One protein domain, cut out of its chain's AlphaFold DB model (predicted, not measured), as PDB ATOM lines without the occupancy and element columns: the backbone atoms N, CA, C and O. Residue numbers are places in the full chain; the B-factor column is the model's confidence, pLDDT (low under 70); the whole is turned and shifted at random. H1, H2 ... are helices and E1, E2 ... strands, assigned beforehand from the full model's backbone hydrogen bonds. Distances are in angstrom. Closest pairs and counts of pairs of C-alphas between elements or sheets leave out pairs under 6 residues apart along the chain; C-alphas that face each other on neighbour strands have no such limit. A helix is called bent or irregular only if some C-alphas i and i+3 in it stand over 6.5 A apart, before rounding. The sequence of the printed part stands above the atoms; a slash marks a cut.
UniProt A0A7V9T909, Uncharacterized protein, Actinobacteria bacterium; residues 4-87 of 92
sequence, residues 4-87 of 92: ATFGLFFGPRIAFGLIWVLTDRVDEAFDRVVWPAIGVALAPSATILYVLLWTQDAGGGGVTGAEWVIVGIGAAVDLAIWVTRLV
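This is residues 4 to 87 of the 92 residues of an uncharacterized protein of Actinobacteria bacterium (UniProt A0A7V9T909). A short helix, H4, sits in the middle of a small helical body, with the long helix H5 side by side with it and running back along it, and H1 and H3 packed on it at steeper angles. The tiny H2 also packs on H4, and a two-stranded hairpin, E1 and E2, makes one end of the long axis. The printed part has 84 residues, with five named helices and two named strands in the order H1 H2 H3 H4 E1 E2 H5; the sheet E1 - E2 is antiparallel and the class is mostly helix. The whole is compact, with a radius of gyration of the C-alphas of 13.2 A, yet elongated, spanning 46 by 28 by 20 A.

H1 is residues 4 to 22, 25.5 A long, and begins at C-alpha 4 (126.136, -78.100, -32.972). It has a kink of 36 degrees near residue 11 and is irregular, but only just: C-alphas 9 and 12 are 6.7 A apart. H2 is residues 25 to 29 and H3 residues 34 to 42, 12.3 A long. H4 is residues 44 to 53, 14.2 A long, from C-alpha 44 (139.868, -73.875, -25.058). E1 is residues 55 to 57 and E2 residues 60 to 62. H5, residues 67 to 86, is 29.4 A long and ends at C-alpha 86 (133.498, -61.511, -36.928).

H4 is the hub and touches the four other helices. H4 and H5 run opposite ways at a shallow tilt of 7 degrees, their closest C-alphas, Ala 46 and Gly 74, 4.2 A apart. H1 touches H4 with residues 12 to 16 alone, the same way at a steep tilt of 40 degrees; the closest C-alphas, Pro 12 and Pro 44, are 5.6 A apart. H3 touches H4 at a steep tilt of 50 degrees, opposite ways, closest at the C-alphas of Gly 39 and Thr 47, 5.4 A. H2 touches H4, closest at the C-alphas of Ala 29 and Val 51, 5.7 A. H1 and H5 are near each other. E1 and E2 form a hairpin, with N 57 and O 60 at 3.0 A and N 62 and O 55 at 2.9 A, within hydrogen-bond range. In H2, H3 and H4 every O i to N i+4 pair is within hydrogen-bond range, in H1 13 of 15 and in H5 15 of 16.

The two C-alphas farthest apart, those of Ala 58 and Val 87, are 46.4 A apart. The printed part has no cut, and its links between named elements are tight. The mean pLDDT of the printed part is 90.9, and residues 4 to 8 are under 70.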
ATOM      1  N   ALA A   4     124.740 -77.942 -32.567       62.94
ATOM      2  CA  ALA A   4     126.136 -78.100 -32.972       62.94
ATOM      3  C   ALA A   4     127.015 -76.895 -32.594       62.94
ATOM      4  O   ALA A   4     128.122 -77.067 -32.096       62.94
ATOM      5  N   THR A   5     126.503 -75.671 -32.760       63.75
ATOM      6  CA  THR A   5     127.234 -74.452 -32.377       63.75
ATOM      7  C   THR A   5     127.353 -74.358 -30.858       63.75
ATOM      8  O   THR A   5     128.404 -74.000 -30.339       63.75
ATOM      9  N   PHE A   6     126.300 -74.731 -30.124       67.81
ATOM     10  CA  PHE A   6     126.344 -74.772 -28.663       67.81
ATOM     11  C   PHE A   6     127.391 -75.771 -28.148       67.81
ATOM     12  O   PHE A   6     128.198 -75.406 -27.297       67.81
ATOM     13  N   GLY A   7     127.425 -76.990 -28.696       67.19
ATOM     14  CA  GLY A   7     128.414 -78.011 -28.336       67.19
ATOM     15  C   GLY A   7     129.849 -77.596 -28.664       67.19
ATOM     16  O   GLY A   7     130.735 -77.765 -27.835       67.19
ATOM     17  N   LEU A   8     130.073 -76.968 -29.820       69.31
ATOM     18  CA  LEU A   8     131.393 -76.468 -30.214       69.31
ATOM     19  C   LEU A   8     131.875 -75.316 -29.314       69.31
ATOM     20  O   LEU A   8     133.069 -75.166 -29.069       69.31
ATOM     21  N   PHE A   9     130.948 -74.514 -28.784       70.00
ATOM     22  CA  PHE A   9     131.276 -73.456 -27.835       70.00
ATOM     23  C   PHE A   9     131.449 -73.990 -26.414       70.00
ATOM     24  O   PHE A   9     132.527 -73.891 -25.841       70.00
ATOM     25  N   PHE A  10     130.419 -74.542 -25.795       81.31
ATOM     26  CA  PHE A  10     130.497 -74.877 -24.374       81.31
ATOM     27  C   PHE A  10     131.215 -76.200 -24.110       81.31
ATOM     28  O   PHE A  10     131.836 -76.334 -23.058       81.31
ATOM     29  N   GLY A  11     131.209 -77.131 -25.068       86.44
ATOM     30  CA  GLY A  11     131.827 -78.451 -24.934       86.44
ATOM     31  C   GLY A  11     133.288 -78.388 -24.489       86.44
ATOM     32  O   GLY A  11     133.595 -78.945 -23.439       86.44
ATOM     33  N   PRO A  12     134.172 -77.648 -25.184       91.25
ATOM     34  CA  PRO A  12     135.571 -77.519 -24.780       91.25
ATOM     35  C   PRO A  12     135.760 -76.920 -23.378       91.25
ATOM     36  O   PRO A  12     136.582 -77.396 -22.608       91.25
ATOM     37  N   ARG A  13     134.967 -75.913 -22.983       92.88
ATOM     38  CA  ARG A  13     135.089 -75.318 -21.638       92.88
ATOM     39  C   ARG A  13     134.665 -76.299 -20.543       92.88
ATOM     40  O   ARG A  13     135.325 -76.391 -19.514       92.88
ATOM     41  N   ILE A  14     133.582 -77.040 -20.779       93.56
ATOM     42  CA  ILE A  14     133.089 -78.063 -19.848       93.56
ATOM     43  C   ILE A  14     134.095 -79.211 -19.751       93.56
ATOM     44  O   ILE A  14     134.449 -79.611 -18.648       93.56
ATOM     45  N   ALA A  15     134.590 -79.705 -20.888       93.81
ATOM     46  CA  ALA A  15     135.596 -80.761 -20.929       93.81
ATOM     47  C   ALA A  15     136.869 -80.355 -20.173       93.81
ATOM     48  O   ALA A  15     137.384 -81.148 -19.392       93.81
ATOM     49  N   PHE A  16     137.324 -79.108 -20.324       95.88
ATOM     50  CA  PHE A  16     138.449 -78.602 -19.545       95.88
ATOM     51  C   PHE A  16     138.156 -78.585 -18.039       95.88
ATOM     52  O   PHE A  16     138.976 -79.052 -17.255       95.88
ATOM     53  N   GLY A  17     136.980 -78.099 -17.628       94.69
ATOM     54  CA  GLY A  17     136.576 -78.117 -16.219       94.69
ATOM     55  C   GLY A  17     136.544 -79.532 -15.631       94.69
ATOM     56  O   GLY A  17     136.969 -79.734 -14.498       94.69
ATOM     57  N   LEU A  18     136.110 -80.523 -16.417       95.88
ATOM     58  CA  LEU A  18     136.161 -81.929 -16.020       95.88
ATOM     59  C   LEU A  18     137.599 -82.432 -15.883       95.88
ATOM     60  O   LEU A  18     137.907 -83.068 -14.883       95.88
ATOM     61  N   ILE A  19     138.486 -82.130 -16.836       95.75
ATOM     62  CA  ILE A  19     139.907 -82.504 -16.742       95.75
ATOM     63  C   ILE A  19     140.529 -81.911 -15.475       95.75
ATOM     64  O   ILE A  19     141.230 -82.619 -14.761       95.75
ATOM     65  N   TRP A  20     140.230 -80.651 -15.165       94.94
ATOM     66  CA  TRP A  20     140.799 -79.966 -14.006       94.94
ATOM     67  C   TRP A  20     140.319 -80.537 -12.668       94.94
ATOM     68  O   TRP A  20     141.094 -80.656 -11.730       94.94
ATOM     69  N   VAL A  21     139.039 -80.897 -12.557       95.94
ATOM     70  CA  VAL A  21     138.489 -81.422 -11.295       95.94
ATOM     71  C   VAL A  21     138.808 -82.906 -11.107       95.94
ATOM     72  O   VAL A  21     138.904 -83.374  -9.976       95.94
ATOM     73  N   LEU A  22     138.927 -83.663 -12.200       96.88
ATOM     74  CA  LEU A  22     139.079 -85.118 -12.153       96.88
ATOM     75  C   LEU A  22     140.535 -85.591 -12.258       96.88
ATOM     76  O   LEU A  22     140.785 -86.772 -12.028       96.88
ATOM     77  N   THR A  23     141.476 -84.724 -12.646       95.31
ATOM     78  CA  THR A  23     142.882 -85.089 -12.881       95.31
ATOM     79  C   THR A  23     143.837 -83.957 -12.500       95.31
ATOM     80  O   THR A  23     143.470 -82.790 -12.586       95.31
ATOM     81  N   ASP A  24     145.096 -84.297 -12.218       94.56
ATOM     82  CA  ASP A  24     146.152 -83.325 -11.880       94.56
ATOM     83  C   ASP A  24     146.837 -82.710 -13.120       94.56
ATOM     84  O   ASP A  24     147.744 -81.887 -13.013       94.56
ATOM     85  N   ARG A  25     146.389 -83.069 -14.332       94.94
ATOM     86  CA  ARG A  25     147.051 -82.698 -15.596       94.94
ATOM     87  C   ARG A  25     147.186 -81.191 -15.801       94.94
ATOM     88  O   ARG A  25     148.159 -80.732 -16.390       94.94
ATOM     89  N   VAL A  26     146.197 -80.415 -15.357       95.25
ATOM     90  CA  VAL A  26     146.232 -78.951 -15.498       95.25
ATOM     91  C   VAL A  26     147.335 -78.352 -14.630       95.25
ATOM     92  O   VAL A  26     148.037 -77.455 -15.090       95.25
ATOM     93  N   ASP A  27     147.508 -78.875 -13.419       94.19
ATOM     94  CA  ASP A  27     148.510 -78.400 -12.468       94.19
ATOM     95  C   ASP A  27     149.919 -78.875 -12.866       94.19
ATOM     96  O   ASP A  27     150.890 -78.150 -12.673       94.19
ATOM     97  N   GLU A  28     150.035 -80.042 -13.511       93.94
ATOM     98  CA  GLU A  28     151.288 -80.501 -14.129       93.94
ATOM     99  C   GLU A  28     151.741 -79.596 -15.284       93.94
ATOM    100  O   GLU A  28     152.942 -79.392 -15.471       93.94
ATOM    101  N   ALA A  29     150.792 -79.090 -16.080       94.81
ATOM    102  CA  ALA A  29     151.066 -78.297 -17.277       94.81
ATOM    103  C   ALA A  29     151.224 -76.792 -17.006       94.81
ATOM    104  O   ALA A  29     151.830 -76.084 -17.814       94.81
ATOM    105  N   PHE A  30     150.669 -76.276 -15.904       94.50
ATOM    106  CA  PHE A  30     150.671 -74.847 -15.606       94.50
ATOM    107  C   PHE A  30     151.007 -74.537 -14.145       94.50
ATOM    108  O   PHE A  30     150.208 -74.763 -13.244       94.50
ATOM    109  N   ASP A  31     152.103 -73.805 -13.933       92.75
ATOM    110  CA  ASP A  31     152.525 -73.362 -12.593       92.75
ATOM    111  C   ASP A  31     151.586 -72.329 -11.940       92.75
ATOM    112  O   ASP A  31     151.691 -72.024 -10.750       92.75
ATOM    113  N   ARG A  32     150.718 -71.679 -12.728       95.19
ATOM    114  CA  ARG A  32     149.831 -70.609 -12.249       95.19
ATOM    115  C   ARG A  32     148.457 -70.722 -12.877       95.19
ATOM    116  O   ARG A  32     148.350 -70.684 -14.097       95.19
ATOM    117  N   VAL A  33     147.423 -70.649 -12.037       93.38
ATOM    118  CA  VAL A  33     145.990 -70.673 -12.401       93.38
ATOM    119  C   VAL A  33     145.584 -69.660 -13.486       93.38
ATOM    120  O   VAL A  33     144.617 -69.873 -14.215       93.38
ATOM    121  N   VAL A  34     146.328 -68.559 -13.634       95.62
ATOM    122  CA  VAL A  34     146.040 -67.526 -14.640       95.62
ATOM    123  C   VAL A  34     146.229 -68.034 -16.073       95.62
ATOM    124  O   VAL A  34     145.460 -67.662 -16.956       95.62
ATOM    125  N   TRP A  35     147.205 -68.913 -16.307       94.88
ATOM    126  CA  TRP A  35     147.498 -69.456 -17.633       94.88
ATOM    127  C   TRP A  35     146.391 -70.374 -18.172       94.88
ATOM    128  O   TRP A  35     145.893 -70.086 -19.265       94.88
ATOM    129  N   PRO A  36     145.918 -71.398 -17.432       95.44
ATOM    130  CA  PRO A  36     144.803 -72.218 -17.883       95.44
ATOM    131  C   PRO A  36     143.512 -71.402 -18.002       95.44
ATOM    132  O   PRO A  36     142.749 -71.608 -18.944       95.44
ATOM    133  N   ALA A  37     143.282 -70.415 -17.123       95.06
ATOM    134  CA  ALA A  37     142.105 -69.549 -17.214       95.06
ATOM    135  C   ALA A  37     142.067 -68.739 -18.524       95.06
ATOM    136  O   ALA A  37     141.032 -68.683 -19.193       95.06
ATOM    137  N   ILE A  38     143.199 -68.148 -18.925       95.56
ATOM    138  CA  ILE A  38     143.320 -67.436 -20.207       95.56
ATOM    139  C   ILE A  38     143.161 -68.410 -21.378       95.56
ATOM    140  O   ILE A  38     142.426 -68.116 -22.326       95.56
ATOM    141  N   GLY A  39     143.807 -69.575 -21.296       94.44
ATOM    142  CA  GLY A  39     143.729 -70.620 -22.311       94.44
ATOM    143  C   GLY A  39     142.287 -71.033 -22.602       94.44
ATOM    144  O   GLY A  39     141.838 -70.966 -23.740       94.44
ATOM    145  N   VAL A  40     141.500 -71.349 -21.577       93.94
ATOM    146  CA  VAL A  40     140.090 -71.750 -21.735       93.94
ATOM    147  C   VAL A  40     139.200 -70.620 -22.252       93.94
ATOM    148  O   VAL A  40     138.241 -70.861 -22.996       93.94
ATOM    149  N   ALA A  41     139.488 -69.378 -21.864       92.12
ATOM    150  CA  ALA A  41     138.721 -68.228 -22.324       92.12
ATOM    151  C   ALA A  41     138.919 -67.979 -23.830       92.12
ATOM    152  O   ALA A  41     137.942 -67.736 -24.548       92.12
ATOM    153  N   LEU A  42     140.167 -68.067 -24.305       92.56
ATOM    154  CA  LEU A  42     140.555 -67.691 -25.668       92.56
ATOM    155  C   LEU A  42     140.658 -68.880 -26.628       92.56
ATOM    156  O   LEU A  42     140.114 -68.815 -27.728       92.56
ATOM    157  N   ALA A  43     141.332 -69.950 -26.223       95.56
ATOM    158  CA  ALA A  43     141.663 -71.110 -27.048       95.56
ATOM    159  C   ALA A  43     141.428 -72.426 -26.275       95.56
ATOM    160  O   ALA A  43     142.380 -73.140 -25.926       95.56
ATOM    161  N   PRO A  44     140.166 -72.743 -25.925       95.56
ATOM    162  CA  PRO A  44     139.868 -73.875 -25.058       95.56
ATOM    163  C   PRO A  44     140.263 -75.219 -25.673       95.56
ATOM    164  O   PRO A  44     140.714 -76.098 -24.943       95.56
ATOM    165  N   SER A  45     140.134 -75.388 -26.991       95.62
ATOM    166  CA  SER A  45     140.477 -76.646 -27.658       95.62
ATOM    167  C   SER A  45     141.989 -76.864 -27.644       95.62
ATOM    168  O   SER A  45     142.455 -77.939 -27.268       95.62
ATOM    169  N   ALA A  46     142.762 -75.826 -27.976       97.31
ATOM    170  CA  ALA A  46     144.221 -75.862 -27.894       97.31
ATOM    171  C   ALA A  46     144.706 -76.136 -26.466       97.31
ATOM    172  O   ALA A  46     145.613 -76.937 -26.266       97.31
ATOM    173  N   THR A  47     144.072 -75.511 -25.470       97.50
ATOM    174  CA  THR A  47     144.450 -75.653 -24.056       97.50
ATOM    175  C   THR A  47     144.201 -77.072 -23.550       97.50
ATOM    176  O   THR A  47     145.065 -77.635 -22.884       97.50
ATOM    177  N   ILE A  48     143.065 -77.685 -23.903       97.12
ATOM    178  CA  ILE A  48     142.804 -79.094 -23.578       97.12
ATOM    179  C   ILE A  48     143.877 -79.994 -24.193       97.12
ATOM    180  O   ILE A  48     144.446 -80.824 -23.491       97.12
ATOM    181  N   LEU A  49     144.168 -79.832 -25.487       97.31
ATOM    182  CA  LEU A  49     145.155 -80.674 -26.167       97.31
ATOM    183  C   LEU A  49     146.556 -80.484 -25.589       97.31
ATOM    184  O   LEU A  49     147.263 -81.466 -25.408       97.31
ATOM    185  N   TYR A  50     146.927 -79.252 -25.249       97.12
ATOM    186  CA  TYR A  50     148.192 -78.956 -24.587       97.12
ATOM    187  C   TYR A  50     148.314 -79.687 -23.247       97.12
ATOM    188  O   TYR A  50     149.301 -80.373 -23.023       97.12
ATOM    189  N   VAL A  51     147.287 -79.610 -22.394       96.56
ATOM    190  CA  VAL A  51     147.265 -80.290 -21.088       96.56
ATOM    191  C   VAL A  51     147.301 -81.812 -21.230       96.56
ATOM    192  O   VAL A  51     147.986 -82.492 -20.473       96.56
ATOM    193  N   LEU A  52     146.569 -82.371 -22.197       95.62
ATOM    194  CA  LEU A  52     146.523 -83.821 -22.407       95.62
ATOM    195  C   LEU A  52     147.831 -84.383 -22.977       95.62
ATOM    196  O   LEU A  52     148.182 -85.521 -22.669       95.62
ATOM    197  N   LEU A  53     148.522 -83.602 -23.809       96.38
ATOM    198  CA  LEU A  53     149.793 -83.973 -24.434       96.38
ATOM    199  C   LEU A  53     151.008 -83.554 -23.604       96.38
ATOM    200  O   LEU A  53     152.128 -83.874 -23.976       96.38
ATOM    201  N   TRP A  54     150.807 -82.845 -22.496       95.44
ATOM    202  CA  TRP A  54     151.892 -82.497 -21.597       95.44
ATOM    203  C   TRP A  54     152.464 -83.758 -20.947       95.44
ATOM    204  O   TRP A  54     151.731 -84.526 -20.307       95.44
ATOM    205  N   THR A  55     153.772 -83.956 -21.097       92.69
ATOM    206  CA  THR A  55     154.518 -85.038 -20.452       92.69
ATOM    207  C   THR A  55     155.647 -84.480 -19.594       92.69
ATOM    208  O   THR A  55     156.223 -83.427 -19.873       92.69
ATOM    209  N   GLN A  56     155.942 -85.185 -18.502       87.00
ATOM    210  CA  GLN A  56     157.096 -84.931 -17.642       87.00
ATOM    211  C   GLN A  56     158.199 -85.924 -18.012       87.00
ATOM    212  O   GLN A  56     158.076 -87.112 -17.711       87.00
ATOM    213  N   ASP A  57     159.280 -85.433 -18.618       79.44
ATOM    214  CA  ASP A  57     160.424 -86.257 -19.009       79.44
ATOM    215  C   ASP A  57     161.688 -85.858 -18.230       79.44
ATOM    216  O   ASP A  57     161.749 -84.825 -17.563       79.44
ATOM    217  N   ALA A  58     162.751 -86.662 -18.338       72.06
ATOM    218  CA  ALA A  58     164.019 -86.434 -17.628       72.06
ATOM    219  C   ALA A  58     164.686 -85.069 -17.930       72.06
ATOM    220  O   ALA A  58     165.568 -84.643 -17.186       72.06
ATOM    221  N   GLY A  59     164.282 -84.393 -19.012       75.19
ATOM    222  CA  GLY A  59     164.736 -83.050 -19.391       75.19
ATOM    223  C   GLY A  59     163.815 -81.901 -18.958       75.19
ATOM    224  O   GLY A  59     164.125 -80.753 -19.268       75.19
ATOM    225  N   GLY A  60     162.704 -82.186 -18.271       82.31
ATOM    226  CA  GLY A  60     161.666 -81.221 -17.894       82.31
ATOM    227  C   GLY A  60     160.277 -81.577 -18.436       82.31
ATOM    228  O   GLY A  60     160.104 -82.569 -19.144       82.31
ATOM    229  N   GLY A  61     159.283 -80.755 -18.085       87.69
ATOM    230  CA  GLY A  61     157.911 -80.862 -18.585       87.69
ATOM    231  C   GLY A  61     157.707 -80.137 -19.911       87.69
ATOM    232  O   GLY A  61     158.218 -79.027 -20.084       87.69
ATOM    233  N   GLY A  62     156.963 -80.740 -20.838       92.56
ATOM    234  CA  GLY A  62     156.727 -80.136 -22.144       92.56
ATOM    235  C   GLY A  62     155.740 -80.882 -23.032       92.56
ATOM    236  O   GLY A  62     155.464 -82.057 -22.842       92.56
ATOM    237  N   VAL A  63     155.265 -80.176 -24.058       94.50
ATOM    238  CA  VAL A  63     154.770 -80.782 -25.304       94.50
ATOM    239  C   VAL A  63     155.947 -80.802 -26.279       94.50
ATOM    240  O   VAL A  63     156.657 -79.794 -26.392       94.50
ATOM    241  N   THR A  64     156.187 -81.905 -26.990       93.06
ATOM    242  CA  THR A  64     157.394 -82.058 -27.819       93.06
ATOM    243  C   THR A  64     157.108 -82.559 -29.236       93.06
ATOM    244  O   THR A  64     156.086 -83.169 -29.544       93.06
ATOM    245  N   GLY A  65     158.025 -82.254 -30.162       91.19
ATOM    246  CA  GLY A  65     157.999 -82.791 -31.524       91.19
ATOM    247  C   GLY A  65     156.669 -82.585 -32.263       91.19
ATOM    248  O   GLY A  65     156.211 -81.459 -32.452       91.19
ATOM    249  N   ALA A  66     156.073 -83.691 -32.719       93.62
ATOM    250  CA  ALA A  66     154.852 -83.694 -33.525       93.62
ATOM    251  C   ALA A  66     153.575 -83.374 -32.726       93.62
ATOM    252  O   ALA A  66     152.554 -83.042 -33.325       93.62
ATOM    253  N   GLU A  67     153.611 -83.422 -31.395       95.12
ATOM    254  CA  GLU A  67     152.452 -83.126 -30.543       95.12
ATOM    255  C   GLU A  67     152.001 -81.668 -30.694       95.12
ATOM    256  O   GLU A  67     150.805 -81.366 -30.686       95.12
ATOM    257  N   TRP A  68     152.946 -80.765 -30.974       96.69
ATOM    258  CA  TRP A  68     152.651 -79.372 -31.306       96.69
ATOM    259  C   TRP A  68     151.778 -79.213 -32.550       96.69
ATOM    260  O   TRP A  68     151.025 -78.244 -32.635       96.69
ATOM    261  N   VAL A  69     151.819 -80.158 -33.496       97.44
ATOM    262  CA  VAL A  69     150.912 -80.144 -34.654       97.44
ATOM    263  C   VAL A  69     149.471 -80.334 -34.188       97.44
ATOM    264  O   VAL A  69     148.575 -79.640 -34.661       97.44
ATOM    265  N   ILE A  70     149.245 -81.219 -33.217       97.25
ATOM    266  CA  ILE A  70     147.916 -81.497 -32.669       97.25
ATOM    267  C   ILE A  70     147.408 -80.286 -31.877       97.25
ATOM    268  O   ILE A  70     146.282 -79.836 -32.099       97.25
ATOM    269  N   VAL A  71     148.255 -79.692 -31.029       97.56
ATOM    270  CA  VAL A  71     147.936 -78.433 -30.330       97.56
ATOM    271  C   VAL A  71     147.620 -77.316 -31.334       97.56
ATOM    272  O   VAL A  71     146.637 -76.591 -31.169       97.56
ATOM    273  N   GLY A  72     148.395 -77.219 -32.418       97.44
ATOM    274  CA  GLY A  72     148.187 -76.261 -33.503       97.44
ATOM    275  C   GLY A  72     146.857 -76.450 -34.236       97.44
ATOM    276  O   GLY A  72     146.191 -75.466 -34.553       97.44
ATOM    277  N   ILE A  73     146.416 -77.693 -34.446       97.19
ATOM    278  CA  ILE A  73     145.081 -77.987 -34.989       97.19
ATOM    279  C   ILE A  73     143.994 -77.492 -34.028       97.19
ATOM    280  O   ILE A  73     143.046 -76.842 -34.470       97.19
ATOM    281  N   GLY A  74     144.144 -77.726 -32.720       96.06
ATOM    282  CA  GLY A  74     143.236 -77.174 -31.709       96.06
ATOM    283  C   GLY A  74     143.148 -75.648 -31.777       96.06
ATOM    284  O   GLY A  74     142.051 -75.092 -31.810       96.06
ATOM    285  N   ALA A  75     144.294 -74.976 -31.900       96.81
ATOM    286  CA  ALA A  75     144.350 -73.524 -32.043       96.81
ATOM    287  C   ALA A  75     143.688 -73.035 -33.342       96.81
ATOM    288  O   ALA A  75     142.993 -72.018 -33.336       96.81
ATOM    289  N   ALA A  76     143.847 -73.768 -34.448       96.69
ATOM    290  CA  ALA A  76     143.182 -73.455 -35.710       96.69
ATOM    291  C   ALA A  76     141.653 -73.587 -35.604       96.69
ATOM    292  O   ALA A  76     140.930 -72.747 -36.139       96.69
ATOM    293  N   VAL A  77     141.154 -74.597 -34.879       93.88
ATOM    294  CA  VAL A  77     139.721 -74.748 -34.582       93.88
ATOM    295  C   VAL A  77     139.215 -73.563 -33.762       93.88
ATOM    296  O   VAL A  77     138.217 -72.944 -34.136       93.88
ATOM    297  N   ASP A  78     139.920 -73.200 -32.690       94.56
ATOM    298  CA  ASP A  78     139.543 -72.059 -31.851       94.56
ATOM    299  C   ASP A  78     139.525 -70.751 -32.665       94.56
ATOM    300  O   ASP A  78     138.570 -69.973 -32.582       94.56
ATOM    301  N   LEU A  79     140.526 -70.531 -33.523       94.31
ATOM    302  CA  LEU A  79     140.587 -69.372 -34.414       94.31
ATOM    303  C   LEU A  79     139.433 -69.354 -35.422       94.31
ATOM    304  O   LEU A  79     138.804 -68.311 -35.604       94.31
ATOM    305  N   ALA A  80     139.125 -70.485 -36.061       90.88
ATOM    306  CA  ALA A  80     138.014 -70.578 -37.004       90.88
ATOM    307  C   ALA A  80     136.696 -70.171 -36.333       90.88
ATOM    308  O   ALA A  80     135.926 -69.386 -36.888       90.88
ATOM    309  N   ILE A  81     136.479 -70.620 -35.095       87.62
ATOM    310  CA  ILE A  81     135.321 -70.243 -34.286       87.62
ATOM    311  C   ILE A  81     135.288 -68.727 -34.040       87.62
ATOM    312  O   ILE A  81     134.233 -68.110 -34.207       87.62
ATOM    313  N   TRP A  82     136.414 -68.094 -33.703       88.56
ATOM    314  CA  TRP A  82     136.476 -66.635 -33.566       88.56
ATOM    315  C   TRP A  82     136.155 -65.908 -34.870       88.56
ATOM    316  O   TRP A  82     135.352 -64.977 -34.860       88.56
ATOM    317  N   VAL A  83     136.709 -66.360 -35.995       89.38
ATOM    318  CA  VAL A  83     136.451 -65.767 -37.314       89.38
ATOM    319  C   VAL A  83     134.963 -65.822 -37.662       89.38
ATOM    320  O   VAL A  83     134.420 -64.820 -38.122       89.38
ATOM    321  N   THR A  84     134.259 -66.923 -37.363       85.62
ATOM    322  CA  THR A  84     132.802 -66.987 -37.601       85.62
ATOM    323  C   THR A  84     132.005 -65.929 -36.834       85.62
ATOM    324  O   THR A  84     130.935 -65.540 -37.291       85.62
ATOM    325  N   ARG A  85     132.512 -65.421 -35.702       78.44
ATOM    326  CA  ARG A  85     131.861 -64.341 -34.937       78.44
ATOM    327  C   ARG A  85     132.068 -62.964 -35.557       78.44
ATOM    328  O   ARG A  85     131.252 -62.076 -35.335       78.44
ATOM    329  N   LEU A  86     133.165 -62.783 -36.288       84.75
ATOM    330  CA  LEU A  86     133.498 -61.511 -36.928       84.75
ATOM    331  C   LEU A  86     132.710 -61.288 -38.218       84.75
ATOM    332  O   LEU A  86     132.606 -60.150 -38.662       84.75
ATOM    333  N   VAL A  87     132.165 -62.350 -38.816       83.19
ATOM    334  CA  VAL A  87     131.361 -62.277 -40.039       83.19
ATOM    335  C   VAL A  87     129.895 -62.032 -39.659       83.19
ATOM    336  O   VAL A  87     129.246 -62.945 -39.142       83.19
TER     337      VAL A  87